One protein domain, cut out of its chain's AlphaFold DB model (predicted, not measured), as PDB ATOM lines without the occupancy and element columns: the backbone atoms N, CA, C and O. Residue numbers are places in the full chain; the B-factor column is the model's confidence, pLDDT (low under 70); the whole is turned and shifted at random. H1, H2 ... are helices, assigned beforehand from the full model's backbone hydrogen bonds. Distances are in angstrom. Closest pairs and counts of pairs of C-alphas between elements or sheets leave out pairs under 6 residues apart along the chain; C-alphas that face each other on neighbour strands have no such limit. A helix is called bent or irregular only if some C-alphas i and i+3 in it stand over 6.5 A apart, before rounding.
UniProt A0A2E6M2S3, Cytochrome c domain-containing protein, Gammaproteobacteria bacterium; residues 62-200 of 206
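Overview. This is residues 62 to 200 of the 206 residues of the protein "Cytochrome c domain-containing protein" of Gammaproteobacteria bacterium (UniProt A0A2E6M2S3). Look first for two helices, H1 and H10, crossing almost at right angles in the middle, with a helical hairpin of H8 and H9 at one end and, at the other end, a loose, low-confidence part made of the short helices H3 and H6 and a long loop. The short helices H4 and H7 pack on opposite ends of H10, with H5 next to H7, and little H2 lies between the crossing and H3. You will find 139 residues printed, with ten named helices, H1 to H10 in order along the chain, and no named strand; the class is all helix. The whole is only just compact, close to loose, with a radius of gyration of the C-alphas of 16.8 A, and it spans 50 by 34 by 23 A.

Along the chain. Find C-alpha 62 at (15.438, 11.734, 0.304); from there H1, residues 62 to 72, runs 15.4 A to C-alpha 72 at (10.606, 3.926, -12.100). Next come H2, residues 76 to 79, and H3, residues 86 to 92. Reading on, you meet H4 at residues 103 to 107 and H5 at residues 111 to 116. After residues 117 to 134, which hold no named element, come H6, residues 135 to 140, and H7, residues 145 to 148. H7 is neither bent nor irregular, but only just: C-alphas 145 and 148 are 6.4 A apart. H8, residues 157 to 165, is 12.2 A long. H9, residues 173 to 182, is 14.3 A long and irregular: C-alphas 177 and 180 are 7.0 A apart. The longest helix, H10, residues 188 to 199, runs 16.7 A to C-alpha 199 at (24.576, 13.121, -8.405).

Arrangement. Begin at the hub, H10, which touches H1, H4 and H7. H1 and H10 touch with 33 pairs of C-alphas within 8 A, about perpendicular at 78 degrees; their closest C-alphas, of Gly 66 and Leu 192, are 3.9 A apart. With residues 188 to 190 alone H10 touches H7, the C-alphas of Met 189 and Leu 147 coming closest at 4.8 A. With residues 196 to 197 alone it only just touches H4, with 3 pairs within 8 A, the closest being the C-alphas of Asp 197 and Glu 103, 7.0 A apart. H5 touches H7, where the C-alphas of Thr 116 and Pro 145 come closest at 4.1 A. H8 and H9 touch as a helical hairpin, opposite ways at a shallow tilt of 34.9 degrees, only just short of steep; look for their closest C-alphas, of Gln 158 and Met 176, 5.2 A apart. H8 is close to H1 but not clearly touching, with the C-alphas of Ile 157 and Glu 65 closest at 7.3 A. H3 and H6 only just touch, with 3 pairs within 8 A; the closest are the C-alphas of Ala 91 and Leu 137, 6.4 A apart. H2 touches no helix. The helix packing is mostly crossed, but only just: of the 3 touching pairs without a helix of under 6 residues, H1 and H10, H3 and H6, and H8 and H9, 1 is at a shallow tilt, that of H8 and H9. Every O i to N i+4 pair is within hydrogen-bond range in H1, H3, H4, H5, H6, H8 and H10, against 4 of 6 in H9; H2 and H7 are too short for such a pair.

Size, cuts and confidence. The two C-alphas farthest apart are those of Gly 130 and His 173, 50.8 A. The printed part has no cut, and the link from H5 to H6, 18 residues, is long. The mean pLDDT of the printed part is 73.1; look for values under 70 at residues 80 to 99 and 117 to 142.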
ATOM      1  N   LEU A  62      16.296  11.083   1.286       94.62
ATOM      2  CA  LEU A  62      15.438  11.734   0.304       94.62
ATOM      3  C   LEU A  62      15.918  11.473  -1.135       94.62
ATOM      4  O   LEU A  62      15.120  11.077  -1.986       94.62
ATOM      5  N   ALA A  63      17.219  11.621  -1.400       92.56
ATOM      6  CA  ALA A  63      17.807  11.300  -2.698       92.56
ATOM      7  C   ALA A  63      17.706   9.805  -3.039       92.56
ATOM      8  O   ALA A  63      17.550   9.442  -4.206       92.56
ATOM      9  N   LEU A  64      17.743   8.917  -2.042       91.75
ATOM     10  CA  LEU A  64      17.588   7.479  -2.249       91.75
ATOM     11  C   LEU A  64      16.186   7.128  -2.777       91.75
ATOM     12  O   LEU A  64      16.072   6.326  -3.705       91.75
ATOM     13  N   GLU A  65      15.130   7.762  -2.254       94.25
ATOM     14  CA  GLU A  65      13.784   7.685  -2.846       94.25
ATOM     15  C   GLU A  65      13.742   8.335  -4.238       94.25
ATOM     16  O   GLU A  65      13.136   7.795  -5.164       94.25
ATOM     17  N   GLY A  66      14.446   9.455  -4.422       93.38
ATOM     18  CA  GLY A  66      14.583  10.136  -5.710       93.38
ATOM     19  C   GLY A  66      15.171   9.266  -6.818       93.38
ATOM     20  O   GLY A  66      14.668   9.271  -7.942       93.38
ATOM     21  N   ARG A  67      16.189   8.459  -6.500       91.69
ATOM     22  CA  ARG A  67      16.785   7.477  -7.417       91.69
ATOM     23  C   ARG A  67      15.767   6.430  -7.860       91.69
ATOM     24  O   ARG A  67      15.725   6.050  -9.034       91.69
ATOM     25  N   ASP A  68      14.959   5.943  -6.924       92.25
ATOM     26  CA  ASP A  68      13.941   4.938  -7.211       92.25
ATOM     27  C   ASP A  68      12.840   5.534  -8.104       92.25
ATOM     28  O   ASP A  68      12.426   4.890  -9.069       92.25
ATOM     29  N   ILE A  69      12.443   6.790  -7.863       92.50
ATOM     30  CA  ILE A  69      11.531   7.547  -8.736       92.50
ATOM     31  C   ILE A  69      12.143   7.714 -10.132       92.50
ATOM     32  O   ILE A  69      11.510   7.341 -11.117       92.50
ATOM     33  N   TYR A  70      13.388   8.188 -10.233       89.06
ATOM     34  CA  TYR A  70      14.115   8.345 -11.501       89.06
ATOM     35  C   TYR A  70      14.136   7.041 -12.312       89.06
ATOM     36  O   TYR A  70      13.878   7.029 -13.517       89.06
ATOM     37  N   THR A  71      14.380   5.917 -11.637       87.19
ATOM     38  CA  THR A  71      14.399   4.588 -12.257       87.19
ATOM     39  C   THR A  71      13.000   4.144 -12.689       87.19
ATOM     40  O   THR A  71      12.828   3.664 -13.809       87.19
ATOM     41  N   HIS A  72      11.988   4.333 -11.838       90.25
ATOM     42  CA  HIS A  72      10.606   3.926 -12.100       90.25
ATOM     43  C   HIS A  72       9.953   4.731 -13.232       90.25
ATOM     44  O   HIS A  72       9.155   4.190 -13.995       90.25
ATOM     45  N   LEU A  73      10.301   6.012 -13.371       86.62
ATOM     46  CA  LEU A  73       9.856   6.852 -14.487       86.62
ATOM     47  C   LEU A  73      10.558   6.506 -15.810       86.62
ATOM     48  O   LEU A  73      10.196   7.040 -16.853       86.62
ATOM     49  N   GLY A  74      11.563   5.624 -15.793       82.38
ATOM     50  CA  GLY A  74      12.304   5.248 -16.992       82.38
ATOM     51  C   GLY A  74      13.253   6.337 -17.492       82.38
ATOM     52  O   GLY A  74      13.755   6.221 -18.607       82.38
ATOM     53  N   CYS A  75      13.570   7.348 -16.675       81.44
ATOM     54  CA  CYS A  75      14.523   8.407 -17.018       81.44
ATOM     55  C   CYS A  75      15.876   7.881 -17.535       81.44
ATOM     56  O   CYS A  75      16.388   8.446 -18.507       81.44
ATOM     57  N   PRO A  76      16.444   6.775 -16.995       79.88
ATOM     58  CA  PRO A  76      17.653   6.202 -17.559       79.88
ATOM     59  C   PRO A  76      17.530   5.897 -19.059       79.88
ATOM     60  O   PRO A  76      18.505   6.056 -19.788       79.88
ATOM     61  N   GLN A  77      16.373   5.458 -19.566       75.31
ATOM     62  CA  GLN A  77      16.240   5.002 -20.960       75.31
ATOM     63  C   GLN A  77      16.665   6.066 -21.982       75.31
ATOM     64  O   GLN A  77      17.198   5.720 -23.031       75.31
ATOM     65  N   CYS A  78      16.507   7.347 -21.637       73.56
ATOM     66  CA  CYS A  78      16.923   8.466 -22.480       73.56
ATOM     67  C   CYS A  78      18.212   9.145 -21.984       73.56
ATOM     68  O   CYS A  78      19.000   9.626 -22.794       73.56
ATOM     69  N   HIS A  79      18.467   9.165 -20.672       71.00
ATOM     70  CA  HIS A  79      19.568   9.932 -20.073       71.00
ATOM     71  C   HIS A  79      20.846   9.118 -19.791       71.00
ATOM     72  O   HIS A  79      21.812   9.663 -19.275       71.00
ATOM     73  N   GLN A  80      20.924   7.837 -20.164       62.44
ATOM     74  CA  GLN A  80      22.100   6.970 -19.936       62.44
ATOM     75  C   GLN A  80      23.315   7.226 -20.861       62.44
ATOM     76  O   GLN A  80      24.217   6.392 -20.936       62.44
ATOM     77  N   GLY A  81      23.362   8.335 -21.608       52.56
ATOM     78  CA  GLY A  81      24.500   8.655 -22.488       52.56
ATOM     79  C   GLY A  81      24.710   7.687 -23.668       52.56
ATOM     80  O   GLY A  81      25.753   7.724 -24.318       52.56
ATOM     81  N   LYS A  82      23.735   6.818 -23.976       46.62
ATOM     82  CA  LYS A  82      23.703   5.969 -25.180       46.62
ATOM     83  C   LYS A  82      22.365   6.123 -25.895       46.62
ATOM     84  O   LYS A  82      21.435   5.361 -25.656       46.62
ATOM     85  N   THR A  83      22.265   7.084 -26.803       41.38
ATOM     86  CA  THR A  83      21.140   7.154 -27.743       41.38
ATOM     87  C   THR A  83      21.410   6.202 -28.913       41.38
ATOM     88  O   THR A  83      22.349   6.417 -29.677       41.38
ATOM     89  N   ILE A  84      20.615   5.137 -29.051       40.84
ATOM     90  CA  ILE A  84      20.644   4.211 -30.209       40.84
ATOM     91  C   ILE A  84      19.554   4.511 -31.249       40.84
ATOM     92  O   ILE A  84      19.495   3.846 -32.278       40.84
ATOM     93  N   ASP A  85      18.711   5.513 -31.005       43.31
ATOM     94  CA  ASP A  85      17.582   5.851 -31.867       43.31
ATOM     95  C   ASP A  85      17.752   7.251 -32.475       43.31
ATOM     96  O   ASP A  85      17.938   8.233 -31.759       43.31
ATOM     97  N   ALA A  86      17.700   7.343 -33.805       42.81
ATOM     98  CA  ALA A  86      17.893   8.592 -34.543       42.81
ATOM     99  C   ALA A  86      16.754   9.609 -34.333       42.81
ATOM    100  O   ALA A  86      16.997  10.810 -34.400       42.81
ATOM    101  N   SER A  87      15.531   9.151 -34.042       41.31
ATOM    102  CA  SER A  87      14.406  10.021 -33.675       41.31
ATOM    103  C   SER A  87      14.548  10.550 -32.247       41.31
ATOM    104  O   SER A  87      14.264  11.718 -31.999       41.31
ATOM    105  N   LEU A  88      15.128   9.756 -31.340       45.88
ATOM    106  CA  LEU A  88      15.501  10.204 -29.997       45.88
ATOM    107  C   LEU A  88      16.741  11.113 -30.002       45.88
ATOM    108  O   LEU A  88      16.878  11.951 -29.124       45.88
ATOM    109  N   VAL A  89      17.626  11.003 -30.997       43.53
ATOM    110  CA  VAL A  89      18.707  11.978 -31.249       43.53
ATOM    111  C   VAL A  89      18.157  13.295 -31.797       43.53
ATOM    112  O   VAL A  89      18.707  14.346 -31.492       43.53
ATOM    113  N   LEU A  90      17.071  13.274 -32.573       43.56
ATOM    114  CA  LEU A  90      16.439  14.498 -33.074       43.56
ATOM    115  C   LEU A  90      15.592  15.189 -31.992       43.56
ATOM    116  O   LEU A  90      15.720  16.395 -31.807       43.56
ATOM    117  N   ALA A  91      14.814  14.426 -31.218       46.16
ATOM    118  CA  ALA A  91      14.057  14.928 -30.065       46.16
ATOM    119  C   ALA A  91      14.960  15.248 -28.853       46.16
ATOM    120  O   ALA A  91      14.667  16.130 -28.050       46.16
ATOM    121  N   GLY A  92      16.083  14.540 -28.723       40.62
ATOM    122  CA  GLY A  92      17.036  14.627 -27.617       40.62
ATOM    123  C   GLY A  92      18.351  15.319 -27.967       40.62
ATOM    124  O   GLY A  92      19.209  15.426 -27.103       40.62
ATOM    125  N   GLY A  93      18.531  15.859 -29.174       42.53
ATOM    126  CA  GLY A  93      19.760  16.568 -29.565       42.53
ATOM    127  C   GLY A  93      20.043  17.821 -28.728       42.53
ATOM    128  O   GLY A  93      21.169  18.309 -28.707       42.53
ATOM    129  N   LEU A  94      19.037  18.308 -27.994       42.53
ATOM    130  CA  LEU A  94      19.134  19.444 -27.072       42.53
ATOM    131  C   LEU A  94      18.960  19.055 -25.587       42.53
ATOM    132  O   LEU A  94      19.224  19.883 -24.721       42.53
ATOM    133  N   PHE A  95      18.569  17.809 -25.277       44.66
ATOM    134  CA  PHE A  95      18.270  17.337 -23.907       44.66
ATOM    135  C   PHE A  95      18.943  16.012 -23.515       44.66
ATOM    136  O   PHE A  95      18.824  15.571 -22.370       44.66
ATOM    137  N   ALA A  96      19.709  15.397 -24.416       48.44
ATOM    138  CA  ALA A  96      20.592  14.272 -24.134       48.44
ATOM    139  C   ALA A  96      21.839  14.752 -23.374       48.44
ATOM    140  O   ALA A  96      22.973  14.508 -23.779       48.44
ATOM    141  N   SER A  97      21.651  15.447 -22.252       53.41
ATOM    142  CA  SER A  97      22.697  15.457 -21.241       53.41
ATOM    143  C   SER A  97      22.787  14.040 -20.694       53.41
ATOM    144  O   SER A  97      21.823  13.520 -20.119       53.41
ATOM    145  N   SER A  98      23.934  13.410 -20.923       58.94
ATOM    146  CA  SER A  98      24.307  12.163 -20.273       58.94
ATOM    147  C   SER A  98      24.220  12.375 -18.768       58.94
ATOM    148  O   SER A  98      24.852  13.281 -18.239       58.94
ATOM    149  N   PHE A  99      23.426  11.565 -18.083       64.25
ATOM    150  CA  PHE A  99      23.513  11.429 -16.642       64.25
ATOM    151  C   PHE A  99      24.927  10.922 -16.293       64.25
ATOM    152  O   PHE A  99      25.403   9.993 -16.957       64.25
ATOM    153  N   PRO A 100      25.604  11.494 -15.283       71.31
ATOM    154  CA  PRO A 100      25.105  12.514 -14.359       71.31
ATOM    155  C   PRO A 100      25.075  13.936 -14.944       71.31
ATOM    156  O   PRO A 100      25.928  14.318 -15.740       71.31
ATOM    157  N   PHE A 101      24.082  14.731 -14.530       74.56
ATOM    158  CA  PHE A 101      23.923  16.124 -14.970       74.56
ATOM    159  C   PHE A 101      25.092  17.000 -14.504       74.56
ATOM    160  O   PHE A 101      25.694  16.733 -13.471       74.56
ATOM    161  N   ARG A 102      25.388  18.090 -15.219       78.69
ATOM    162  CA  ARG A 102      26.287  19.135 -14.700       78.69
ATOM    163  C   ARG A 102      25.527  20.034 -13.727       78.69
ATOM    164  O   ARG A 102      24.384  20.388 -14.007       78.69
ATOM    165  N   GLU A 103      26.154  20.438 -12.625       80.25
ATOM    166  CA  GLU A 103      25.498  21.240 -11.578       80.25
ATOM    167  C   GLU A 103      24.928  22.557 -12.130       80.25
ATOM    168  O   GLU A 103      23.768  22.890 -11.888       80.25
ATOM    169  N   GLU A 104      25.713  23.275 -12.936       78.62
ATOM    170  CA  GLU A 104      25.284  24.530 -13.560       78.62
ATOM    171  C   GLU A 104      24.092  24.317 -14.502       78.62
ATOM    172  O   GLU A 104      23.142  25.097 -14.517       78.62
ATOM    173  N   GLN A 105      24.093  23.215 -15.256       74.00
ATOM    174  CA  GLN A 105      22.968  22.859 -16.117       74.00
ATOM    175  C   GLN A 105      21.706  22.600 -15.285       74.00
ATOM    176  O   GLN A 105      20.642  23.110 -15.621       74.00
ATOM    177  N   LEU A 106      21.816  21.819 -14.208       77.88
ATOM    178  CA  LEU A 106      20.678  21.455 -13.366       77.88
ATOM    179  C   LEU A 106      20.086  22.673 -12.637       77.88
ATOM    180  O   LEU A 106      18.864  22.801 -12.555       77.88
ATOM    181  N   LYS A 107      20.929  23.605 -12.172       80.56
ATOM    182  CA  LYS A 107      20.490  24.873 -11.563       80.56
ATOM    183  C   LYS A 107      19.747  25.774 -12.543       80.56
ATOM    184  O   LYS A 107      18.783  26.427 -12.154       80.56
ATOM    185  N   ASN A 108      20.171  25.774 -13.803       73.12
ATOM    186  CA  ASN A 108      19.567  26.575 -14.861       73.12
ATOM    187  C   ASN A 108      18.307  25.936 -15.470       73.12
ATOM    188  O   ASN A 108      17.751  26.494 -16.409       73.12
ATOM    189  N   ILE A 109      17.834  24.794 -14.962       71.88
ATOM    190  CA  ILE A 109      16.587  24.157 -15.402       71.88
ATOM    191  C   ILE A 109      15.543  24.260 -14.284       71.88
ATOM    192  O   ILE A 109      15.733  23.753 -13.174       71.88
ATOM    193  N   ASP A 110      14.381  24.845 -14.592       76.62
ATOM    194  CA  ASP A 110      13.197  24.681 -13.744       76.62
ATOM    195  C   ASP A 110      12.601  23.287 -13.970       76.62
ATOM    196  O   ASP A 110      11.685  23.072 -14.768       76.62
ATOM    197  N   LEU A 111      13.175  22.325 -13.249       78.50
ATOM    198  CA  LEU A 111      12.809  20.919 -13.335       78.50
ATOM    199  C   LEU A 111      11.322  20.688 -13.036       78.50
ATOM    200  O   LEU A 111      10.714  19.783 -13.601       78.50
ATOM    201  N   ASN A 112      10.728  21.510 -12.167       80.06
ATOM    202  CA  ASN A 112       9.334  21.349 -11.792       80.06
ATOM    203  C   ASN A 112       8.411  21.726 -12.955       80.06
ATOM    204  O   ASN A 112       7.528  20.956 -13.334       80.06
ATOM    205  N   THR A 113       8.657  22.881 -13.567       74.38
ATOM    206  CA  THR A 113       7.937  23.324 -14.766       74.38
ATOM    207  C   THR A 113       8.111  22.326 -15.909       74.38
ATOM    208  O   THR A 113       7.121  21.891 -16.498       74.38
ATOM    209  N   PHE A 114       9.348  21.881 -16.153       74.25
ATOM    210  CA  PHE A 114       9.680  20.963 -17.243       74.25
ATOM    211  C   PHE A 114       8.999  19.595 -17.109       74.25
ATOM    212  O   PHE A 114       8.459  19.073 -18.079       74.25
ATOM    213  N   LEU A 115       8.991  19.012 -15.905       78.44
ATOM    214  CA  LEU A 115       8.419  17.684 -15.695       78.44
ATOM    215  C   LEU A 115       6.919  17.709 -15.432       78.44
ATOM    216  O   LEU A 115       6.262  16.710 -15.688       78.44
ATOM    217  N   THR A 116       6.347  18.791 -14.905       74.12
ATOM    218  CA  THR A 116       4.925  18.800 -14.508       74.12
ATOM    219  C   THR A 116       4.024  19.605 -15.432       74.12
ATOM    220  O   THR A 116       2.802  19.526 -15.293       74.12
ATOM    221  N   GLY A 117       4.597  20.331 -16.396       60.66
ATOM    222  CA  GLY A 117       3.839  21.100 -17.379       60.66
ATOM    223  C   GLY A 117       3.116  22.297 -16.765       60.66
ATOM    224  O   GLY A 117       2.089  22.725 -17.290       60.66
ATOM    225  N   LYS A 118       3.614  22.827 -15.635       55.44
ATOM    226  CA  LYS A 118       3.147  24.121 -15.125       55.44
ATOM    227  C   LYS A 118       3.370  25.155 -16.233       55.44
ATOM    228  O   LYS A 118       4.412  25.156 -16.875       55.44
ATOM    229  N   THR A 119       2.342  25.938 -16.523       44.53
ATOM    230  CA  THR A 119       2.239  26.775 -17.720       44.53
ATOM    231  C   THR A 119       3.488  27.626 -17.951       44.53
ATOM    232  O   THR A 119       3.908  28.372 -17.065       44.53
ATOM    233  N   LEU A 120       4.009  27.566 -19.180       44.84
ATOM    234  CA  LEU A 120       5.062  28.433 -19.723       44.84
ATOM    235  C   LEU A 120       4.783  29.944 -19.532       44.84
ATOM    236  O   LEU A 120       5.700  30.744 -19.665       44.84
ATOM    237  N   GLU A 121       3.549  30.336 -19.189       44.06
ATOM    238  CA  GLU A 121       3.146  31.727 -18.926       44.06
ATOM    239  C   GLU A 121       3.732  32.342 -17.639       44.06
ATOM    240  O   GLU A 121       3.869  33.560 -17.574       44.06
ATOM    241  N   GLU A 122       4.108  31.545 -16.630       43.41
ATOM    242  CA  GLU A 122       4.719  32.060 -15.383       43.41
ATOM    243  C   GLU A 122       6.199  31.690 -15.233       43.41
ATOM    244  O   GLU A 122       6.899  32.235 -14.375       43.41
ATOM    245  N   SER A 123       6.714  30.790 -16.073       42.91
ATOM    246  CA  SER A 123       8.141  30.506 -16.095       42.91
ATOM    247  C   SER A 123       8.855  31.613 -16.862       42.91
ATOM    248  O   SER A 123       8.826  31.656 -18.092       42.91
ATOM    249  N   HIS A 124       9.566  32.481 -16.144       43.81
ATOM    250  CA  HIS A 124      10.721  33.164 -16.711       43.81
ATOM    251  C   HIS A 124      11.744  32.089 -17.085       43.81
ATOM    252  O   HIS A 124      12.596  31.747 -16.272       43.81
ATOM    253  N   LEU A 125      11.589  31.493 -18.271       43.25
ATOM    254  CA  LEU A 125      12.486  30.488 -18.828       43.25
ATOM    255  C   LEU A 125      13.940  30.956 -18.629       43.25
ATOM    256  O   LEU A 125      14.350  31.925 -19.265       43.25
ATOM    257  N   PRO A 126      14.753  30.274 -17.804       39.28
ATOM    258  CA  PRO A 126      16.203  30.458 -17.845       39.28
ATOM    259  C   PRO A 126      16.806  29.915 -19.153       39.28
ATOM    260  O   PRO A 126      17.977  30.152 -19.445       39.28
ATOM    261  N   PHE A 127      16.016  29.219 -19.980       43.34
ATOM    262  CA  PHE A 127      16.463  28.695 -21.262       43.34
ATOM    263  C   PHE A 127      16.418  29.765 -22.355       43.34
ATOM    264  O   PHE A 127      15.566  29.788 -23.239       43.34
ATOM    265  N   ASN A 128      17.384  30.672 -22.282       37.25
ATOM    266  CA  ASN A 128      17.665  31.674 -23.297       37.25
ATOM    267  C   ASN A 128      18.411  31.030 -24.488       37.25
ATOM    268  O   ASN A 128      19.538  31.402 -24.797       37.25
ATOM    269  N   LEU A 129      17.805  30.033 -25.149       38.22
ATOM    270  CA  LEU A 129      18.293  29.536 -26.449       38.22
ATOM    271  C   LEU A 129      17.849  30.424 -27.627       38.22
ATOM    272  O   LEU A 129      18.121  30.100 -28.779       38.22
ATOM    273  N   GLY A 130      17.181  31.553 -27.370       35.56
ATOM    274  CA  GLY A 130      16.685  32.437 -28.430       35.56
ATOM    275  C   GLY A 130      15.522  31.852 -29.240       35.56
ATOM    276  O   GLY A 130      15.133  32.439 -30.246       35.56
ATOM    277  N   THR A 131      14.949  30.730 -28.806       37.75
ATOM    278  CA  THR A 131      13.764  30.109 -29.404       37.75
ATOM    279  C   THR A 131      12.902  29.523 -28.296       37.75
ATOM    280  O   THR A 131      13.422  28.827 -27.422       37.75
ATOM    281  N   GLU A 132      11.596  29.792 -28.334       44.59
ATOM    282  CA  GLU A 132      10.624  29.050 -27.528       44.59
ATOM    283  C   GLU A 132      10.830  27.539 -27.740       44.59
ATOM    284  O   GLU A 132      11.232  27.137 -28.842       44.59
ATOM    285  N   PRO A 133      10.623  26.692 -26.713       45.88
ATOM    286  CA  PRO A 133      10.646  25.248 -26.913       45.88
ATOM    287  C   PRO A 133       9.678  24.920 -28.052       45.88
ATOM    288  O   PRO A 133       8.509  25.292 -27.985       45.88
ATOM    289  N   SER A 134      10.171  24.300 -29.128       51.44
ATOM    290  CA  SER A 134       9.324  23.970 -30.273       51.44
ATOM    291  C   SER A 134       8.151  23.103 -29.810       51.44
ATOM    292  O   SER A 134       8.311  22.275 -28.912       51.44
ATOM    293  N   ASP A 135       6.985  23.245 -30.446       50.88
ATOM    294  CA  ASP A 135       5.812  22.394 -30.176       50.88
ATOM    295  C   ASP A 135       6.156  20.890 -30.224       50.88
ATOM    296  O   ASP A 135       5.565  20.075 -29.518       50.88
ATOM    297  N   ASP A 136       7.174  20.533 -31.009       44.34
ATOM    298  CA  ASP A 136       7.728  19.184 -31.146       44.34
ATOM    299  C   ASP A 136       8.470  18.702 -29.880       44.34
ATOM    300  O   ASP A 136       8.358  17.547 -29.476       44.34
ATOM    301  N   LEU A 137       9.185  19.598 -29.187       46.88
ATOM    302  CA  LEU A 137       9.894  19.283 -27.943       46.88
ATOM    303  C   LEU A 137       8.915  18.976 -26.802       46.88
ATOM    304  O   LEU A 137       9.094  17.993 -26.081       46.88
ATOM    305  N   LEU A 138       7.855  19.780 -26.674       51.41
ATOM    306  CA  LEU A 138       6.782  19.552 -25.699       51.41
ATOM    307  C   LEU A 138       6.004  18.261 -25.993       51.41
ATOM    308  O   LEU A 138       5.531  17.603 -25.065       51.41
ATOM    309  N   ALA A 139       5.895  17.870 -27.265       46.38
ATOM    310  CA  ALA A 139       5.226  16.638 -27.674       46.38
ATOM    311  C   ALA A 139       6.003  15.359 -27.300       46.38
ATOM    312  O   ALA A 139       5.404  14.282 -27.221       46.38
ATOM    313  N   HIS A 140       7.315  15.454 -27.054       53.47
ATOM    314  CA  HIS A 140       8.184  14.298 -26.806       53.47
ATOM    315  C   HIS A 140       8.689  14.165 -25.363       53.47
ATOM    316  O   HIS A 140       9.216  13.112 -25.001       53.47
ATOM    317  N   THR A 141       8.492  15.172 -24.511       59.00
ATOM    318  CA  THR A 141       8.789  15.074 -23.076       59.00
ATOM    319  C   THR A 141       7.579  14.537 -22.306       59.00
ATOM    320  O   THR A 141       6.564  15.232 -22.217       59.00
ATOM    321  N   PRO A 142       7.637  13.323 -21.723       66.62
ATOM    322  CA  PRO A 142       6.552  12.834 -20.883       66.62
ATOM    323  C   PRO A 142       6.371  13.749 -19.666       66.62
ATOM    324  O   PRO A 142       7.322  14.027 -18.936       66.62
ATOM    325  N   LEU A 143       5.134  14.193 -19.445       76.19
ATOM    326  CA  LEU A 143       4.760  14.979 -18.275       76.19
ATOM    327  C   LEU A 143       4.402  14.054 -17.103       76.19
ATOM    328  O   LEU A 143       3.632  13.101 -17.240       76.19
ATOM    329  N   TYR A 144       4.910  14.394 -15.925       83.50
ATOM    330  CA  TYR A 144       4.709  13.721 -14.648       83.50
ATOM    331  C   TYR A 144       4.060  14.656 -13.602       83.50
ATOM    332  O   TYR A 144       4.620  14.878 -12.524       83.50
ATOM    333  N   PRO A 145       2.859  15.213 -13.855       84.38
ATOM    334  CA  PRO A 145       2.201  16.166 -12.951       84.38
ATOM    335  C   PRO A 145       1.899  15.601 -11.554       84.38
ATOM    336  O   PRO A 145       1.665  16.353 -10.604       84.38
ATOM    337  N   GLN A 146       1.893  14.274 -11.408       86.88
ATOM    338  CA  GLN A 146       1.742  13.588 -10.128       86.88
ATOM    339  C   GLN A 146       2.906  13.836  -9.162       86.88
ATOM    340  O   GLN A 146       2.677  13.752  -7.956       86.88
ATOM    341  N   LEU A 147       4.107  14.179  -9.644       89.31
ATOM    342  CA  LEU A 147       5.301  14.285  -8.796       89.31
ATOM    343  C   LEU A 147       5.173  15.366  -7.717       89.31
ATOM    344  O   LEU A 147       5.646  15.178  -6.603       89.31
ATOM    345  N   ASN A 148       4.467  16.461  -8.013       88.00
ATOM    346  CA  ASN A 148       4.185  17.525  -7.042       88.00
ATOM    347  C   ASN A 148       3.094  17.169  -6.029       88.00
ATOM    348  O   ASN A 148       2.933  17.853  -5.023       88.00
ATOM    349  N   LYS A 149       2.267  16.166  -6.331       88.75
ATOM    350  CA  LYS A 149       1.077  15.834  -5.536       88.75
ATOM    351  C   LYS A 149       1.309  14.618  -4.656       88.75
ATOM    352  O   LYS A 149       0.737  14.524  -3.573       88.75
ATOM    353  N   LYS A 150       2.098  13.662  -5.142       93.38
ATOM    354  CA  LYS A 150       2.375  12.425  -4.430       93.38
ATOM    355  C   LYS A 150       3.457  12.679  -3.392       93.38
ATOM    356  O   LYS A 150       4.561  13.100  -3.721       93.38
ATOM    357  N   GLN A 151       3.097  12.439  -2.140       95.69
ATOM    358  CA  GLN A 151       3.988  12.578  -0.999       95.69
ATOM    359  C   GLN A 151       4.570  11.227  -0.600       95.69
ATOM    360  O   GLN A 151       3.919  10.183  -0.709       95.69
ATOM    361  N   LEU A 152       5.795  11.268  -0.099       94.44
ATOM    362  CA  LEU A 152       6.489  10.137   0.475       94.44
ATOM    363  C   LEU A 152       5.946   9.864   1.873       94.44
ATOM    364  O   LEU A 152       5.851  10.752   2.720       94.44
ATOM    365  N   MET A 153       5.604   8.603   2.126       90.06
ATOM    366  CA  MET A 153       5.175   8.162   3.455       90.06
ATOM    367  C   MET A 153       6.351   7.760   4.360       90.06
ATOM    368  O   MET A 153       6.147   7.507   5.541       90.06
ATOM    369  N   GLY A 154       7.562   7.625   3.815       88.25
ATOM    370  CA  GLY A 154       8.775   7.313   4.575       88.25
ATOM    371  C   GLY A 154       8.919   5.872   5.086       88.25
ATOM    372  O   GLY A 154      10.036   5.452   5.354       88.25
ATOM    373  N   TYR A 155       7.855   5.067   5.165       90.12
ATOM    374  CA  TYR A 155       7.916   3.750   5.829       90.12
ATOM    375  C   TYR A 155       8.869   2.729   5.179       90.12
ATOM    376  O   TYR A 155       9.286   1.779   5.840       90.12
ATOM    377  N   THR A 156       9.225   2.891   3.900       91.19
ATOM    378  CA  THR A 156      10.134   1.973   3.191       91.19
ATOM    379  C   THR A 156      11.606   2.342   3.296       91.19
ATOM    380  O   THR A 156      12.453   1.493   3.018       91.19
ATOM    381  N   ILE A 157      11.939   3.582   3.671       93.75
ATOM    382  CA  ILE A 157      13.297   4.101   3.474       93.75
ATOM    383  C   ILE A 157      14.333   3.381   4.328       93.75
ATOM    384  O   ILE A 157      15.414   3.054   3.850       93.75
ATOM    385  N   GLN A 158      13.972   3.029   5.561       92.62
ATOM    386  CA  GLN A 158      14.855   2.297   6.459       92.62
ATOM    387  C   GLN A 158      15.275   0.952   5.852       92.62
ATOM    388  O   GLN A 158      16.459   0.631   5.820       92.62
ATOM    389  N   ALA A 159      14.324   0.187   5.304       91.50
ATOM    390  CA  ALA A 159      14.623  -1.085   4.651       91.50
ATOM    391  C   ALA A 159      15.528  -0.898   3.421       91.50
ATOM    392  O   ALA A 159      16.435  -1.698   3.191       91.50
ATOM    393  N   LYS A 160      15.322   0.182   2.655       91.50
ATOM    394  CA  LYS A 160      16.166   0.522   1.501       91.50
ATOM    395  C   LYS A 160      17.593   0.882   1.916       91.50
ATOM    396  O   LYS A 160      18.530   0.410   1.278       91.50
ATOM    397  N   MET A 161      17.770   1.661   2.983       89.69
ATOM    398  CA  MET A 161      19.086   2.028   3.523       89.69
ATOM    399  C   MET A 161      19.845   0.809   4.061       89.69
ATOM    400  O   MET A 161      21.038   0.665   3.791       89.69
ATOM    401  N   ILE A 162      19.153  -0.116   4.740       89.06
ATOM    402  CA  ILE A 162      19.732  -1.399   5.178       89.06
ATOM    403  C   ILE A 162      20.225  -2.194   3.963       89.06
ATOM    404  O   ILE A 162      21.396  -2.559   3.900       89.06
ATOM    405  N   ALA A 163      19.368  -2.389   2.956       87.69
ATOM    406  CA  ALA A 163      19.731  -3.113   1.737       87.69
ATOM    407  C   ALA A 163      20.872  -2.434   0.954       87.69
ATOM    408  O   ALA A 163      21.649  -3.094   0.267       87.69
ATOM    409  N   SER A 164      20.986  -1.108   1.034       83.94
ATOM    410  CA  SER A 164      22.107  -0.378   0.442       83.94
ATOM    411  C   SER A 164      23.405  -0.560   1.230       83.94
ATOM    412  O   SER A 164      24.467  -0.713   0.630       83.94
ATOM    413  N   THR A 165      23.315  -0.647   2.558       81.75
ATOM    414  CA  THR A 165      24.461  -0.929   3.435       81.75
ATOM    415  C   THR A 165      25.068  -2.301   3.135       81.75
ATOM    416  O   THR A 165      26.286  -2.439   3.051       81.75
ATOM    417  N   GLU A 166      24.235  -3.308   2.854       77.62
ATOM    418  CA  GLU A 166      24.694  -4.635   2.412       77.62
ATOM    419  C   GLU A 166      25.494  -4.600   1.097       77.62
ATOM    420  O   GLU A 166      26.290  -5.501   0.831       77.62
ATOM    421  N   ARG A 167      25.311  -3.556   0.277       74.44
ATOM    422  CA  ARG A 167      26.029  -3.342  -0.991       74.44
ATOM    423  C   ARG A 167      27.257  -2.436  -0.862       74.44
ATOM    424  O   ARG A 167      27.931  -2.222  -1.866       74.44
ATOM    425  N   GLY A 168      27.569  -1.951   0.342       71.75
ATOM    426  CA  GLY A 168      28.771  -1.161   0.626       71.75
ATOM    427  C   GLY A 168      28.529   0.300   1.014       71.75
ATOM    428  O   GLY A 168      29.504   1.001   1.285       71.75
ATOM    429  N   ASP A 169      27.276   0.762   1.080       72.62
ATOM    430  CA  ASP A 169      26.972   2.101   1.603       72.62
ATOM    431  C   ASP A 169      27.171   2.142   3.129       72.62
ATOM    432  O   ASP A 169      26.982   1.149   3.827       72.62
ATOM    433  N   ALA A 170      27.548   3.295   3.680       80.50
ATOM    434  CA  ALA A 170      27.896   3.434   5.096       80.50
ATOM    435  C   ALA A 170      26.861   4.257   5.885       80.50
ATOM    436  O   ALA A 170      27.206   5.295   6.447       80.50
ATOM    437  N   TYR A 171      25.600   3.809   5.933       82.88
ATOM    438  CA  TYR A 171      24.572   4.445   6.771       82.88
ATOM    439  C   TYR A 171      24.721   4.049   8.244       82.88
ATOM    440  O   TYR A 171      24.893   2.876   8.587       82.88
ATOM    441  N   SER A 172      24.596   5.019   9.147       86.94
ATOM    442  CA  SER A 172      24.538   4.765  10.585       86.94
ATOM    443  C   SER A 172      23.147   4.289  11.024       86.94
ATOM    444  O   SER A 172      22.123   4.589  10.410       86.94
ATOM    445  N   HIS A 173      23.087   3.564  12.147       87.69
ATOM    446  CA  HIS A 173      21.808   3.141  12.731       87.69
ATOM    447  C   HIS A 173      20.926   4.334  13.121       87.69
ATOM    448  O   HIS A 173      19.707   4.262  13.000       87.69
ATOM    449  N   GLU A 174      21.533   5.436  13.563       87.19
ATOM    450  CA  GLU A 174      20.809   6.650  13.935       87.19
ATOM    451  C   GLU A 174      20.143   7.310  12.720       87.19
ATOM    452  O   GLU A 174      18.965   7.663  12.794       87.19
ATOM    453  N   GLU A 175      20.853   7.412  11.594       87.31
ATOM    454  CA  GLU A 175      20.293   7.907  10.330       87.31
ATOM    455  C   GLU A 175      19.134   7.021   9.865       87.31
ATOM    456  O   GLU A 175      18.055   7.524   9.568       87.31
ATOM    457  N   MET A 176      19.300   5.695   9.900       89.00
ATOM    458  CA  MET A 176      18.251   4.751   9.493       89.00
ATOM    459  C   MET A 176      16.979   4.844  10.347       89.00
ATOM    460  O   MET A 176      15.881   4.588   9.852       89.00
ATOM    461  N   VAL A 177      17.096   5.178  11.636       89.88
ATOM    462  CA  VAL A 177      15.940   5.351  12.533       89.88
ATOM    463  C   VAL A 177      15.219   6.674  12.269       89.88
ATOM    464  O   VAL A 177      13.992   6.721  12.339       89.88
ATOM    465  N   LYS A 178      15.954   7.743  11.944       91.75
ATOM    466  CA  LYS A 178      15.383   9.078  11.697       91.75
ATOM    467  C   LYS A 178      14.855   9.263  10.275       91.75
ATOM    468  O   LYS A 178      13.915  10.033  10.084       91.75
ATOM    469  N   ALA A 179      15.394   8.518   9.312       92.44
ATOM    470  CA  ALA A 179      15.132   8.681   7.885       92.44
ATOM    471  C   ALA A 179      13.643   8.712   7.523       92.44
ATOM    472  O   ALA A 179      13.217   9.553   6.739       92.44
ATOM    473  N   SER A 180      12.820   7.838   8.121       93.00
ATOM    474  CA  SER A 180      11.381   7.817   7.822       93.00
ATOM    475  C   SER A 180      10.678   9.115   8.219       93.00
ATOM    476  O   SER A 180       9.737   9.503   7.535       93.00
ATOM    477  N   ALA A 181      11.080   9.747   9.323       93.19
ATOM    478  CA  ALA A 181      10.482  10.998   9.783       93.19
ATOM    479  C   ALA A 181      11.012  12.201   8.992       93.19
ATOM    480  O   ALA A 181      10.275  13.153   8.771       93.19
ATOM    481  N   GLU A 182      12.270  12.139   8.554       92.94
ATOM    482  CA  GLU A 182      12.932  13.192   7.782       92.94
ATOM    483  C   GLU A 182      12.288  13.413   6.410       92.94
ATOM    484  O   GLU A 182      12.116  14.553   5.994       92.94
ATOM    485  N   ILE A 183      11.889  12.334   5.730       95.25
ATOM    486  CA  ILE A 183      11.336  12.415   4.368       95.25
ATOM    487  C   ILE A 183       9.805  12.380   4.317       95.25
ATOM    488  O   ILE A 183       9.212  12.453   3.238       95.25
ATOM    489  N   ALA A 184       9.141  12.184   5.458       94.81
ATOM    490  CA  ALA A 184       7.690  12.072   5.499       94.81
ATOM    491  C   ALA A 184       7.036  13.392   5.069       94.81
ATOM    492  O   ALA A 184       7.295  14.450   5.637       94.81
ATOM    493  N   GLY A 185       6.143  13.317   4.083       94.19
ATOM    494  CA  GLY A 185       5.438  14.480   3.546       94.19
ATOM    495  C   GLY A 185       6.177  15.212   2.424       94.19
ATOM    496  O   GLY A 185       5.534  15.999   1.729       94.19
ATOM    497  N   SER A 186       7.462  14.915   2.186       96.19
ATOM    498  CA  SER A 186       8.175  15.394   0.998       96.19
ATOM    499  C   SER A 186       7.515  14.862  -0.269       96.19
ATOM    500  O   SER A 186       7.013  13.738  -0.304       96.19
ATOM    501  N   THR A 187       7.495  15.661  -1.324       96.00
ATOM    502  CA  THR A 187       6.936  15.262  -2.619       96.00
ATOM    503  C   THR A 187       7.906  14.373  -3.397       96.00
ATOM    504  O   THR A 187       9.123  14.430  -3.214       96.00
ATOM    505  N   GLU A 188       7.382  13.567  -4.321       94.56
ATOM    506  CA  GLU A 188       8.228  12.816  -5.256       94.56
ATOM    507  C   GLU A 188       9.105  13.750  -6.113       94.56
ATOM    508  O   GLU A 188      10.229  13.390  -6.457       94.56
ATOM    509  N   MET A 189       8.629  14.965  -6.411       92.31
ATOM    510  CA  MET A 189       9.403  15.995  -7.114       92.31
ATOM    511  C   MET A 189      10.627  16.454  -6.307       92.31
ATOM    512  O   MET A 189      11.720  16.572  -6.857       92.31
ATOM    513  N   GLU A 190      10.462  16.688  -5.003       94.50
ATOM    514  CA  GLU A 190      11.563  17.068  -4.106       94.50
ATOM    515  C   GLU A 190      12.600  15.951  -3.983       94.50
ATOM    516  O   GLU A 190      13.797  16.215  -4.066       94.50
ATOM    517  N   ALA A 191      12.150  14.702  -3.863       95.69
ATOM    518  CA  ALA A 191      13.044  13.553  -3.823       95.69
ATOM    519  C   ALA A 191      13.830  13.379  -5.122       95.69
ATOM    520  O   ALA A 191      15.052  13.229  -5.094       95.69
ATOM    521  N   LEU A 192      13.149  13.461  -6.267       92.81
ATOM    522  CA  LEU A 192      13.798  13.417  -7.574       92.81
ATOM    523  C   LEU A 192      14.837  14.535  -7.715       92.81
ATOM    524  O   LEU A 192      15.942  14.282  -8.188       92.81
ATOM    525  N   ARG A 193      14.510  15.755  -7.276       91.38
ATOM    526  CA  ARG A 193      15.447  16.880  -7.301       91.38
ATOM    527  C   ARG A 193      16.672  16.621  -6.423       91.38
ATOM    528  O   ARG A 193      17.781  16.779  -6.917       91.38
ATOM    529  N   ALA A 194      16.481  16.150  -5.190       93.12
ATOM    530  CA  ALA A 194      17.578  15.814  -4.281       93.12
ATOM    531  C   ALA A 194      18.539  14.783  -4.897       93.12
ATOM    532  O   ALA A 194      19.753  14.949  -4.842       93.12
ATOM    533  N   TYR A 195      17.999  13.757  -5.562       92.38
ATOM    534  CA  TYR A 195      18.811  12.769  -6.271       92.38
ATOM    535  C   TYR A 195      19.655  13.380  -7.393       92.38
ATOM    536  O   TYR A 195      20.844  13.079  -7.517       92.38
ATOM    537  N   LEU A 196      19.049  14.226  -8.224       88.44
ATOM    538  CA  LEU A 196      19.750  14.858  -9.340       88.44
ATOM    539  C   LEU A 196      20.813  15.848  -8.853       88.44
ATOM    540  O   LEU A 196      21.900  15.873  -9.419       88.44
ATOM    541  N   ASP A 197      20.516  16.612  -7.800       87.94
ATOM    542  CA  ASP A 197      21.446  17.572  -7.202       87.94
ATOM    543  C   ASP A 197      22.659  16.854  -6.585       87.94
ATOM    544  O   ASP A 197      23.798  17.244  -6.832       87.94
ATOM    545  N   GLU A 198      22.445  15.765  -5.837       87.56
ATOM    546  CA  GLU A 198      23.537  15.003  -5.217       87.56
ATOM    547  C   GLU A 198      24.412  14.279  -6.239       87.56
ATOM    548  O   GLU A 198      25.613  14.135  -6.028       87.56
ATOM    549  N   THR A 199      23.834  13.831  -7.353       84.50
ATOM    550  CA  THR A 199      24.576  13.121  -8.405       84.50
ATOM    551  C   THR A 199      25.190  14.051  -9.448       84.50
ATOM    552  O   THR A 199      25.892  13.573 -10.338       84.50
ATOM    553  N   ALA A 200      24.962  15.365  -9.360       83.19
ATOM    554  CA  ALA A 200      25.466  16.314 -10.339       83.19
ATOM    555  C   ALA A 200      27.000  16.449 -10.296       83.19
ATOM    556  O   ALA A 200      27.624  16.527  -9.236       83.19
TER     557      ALA A 200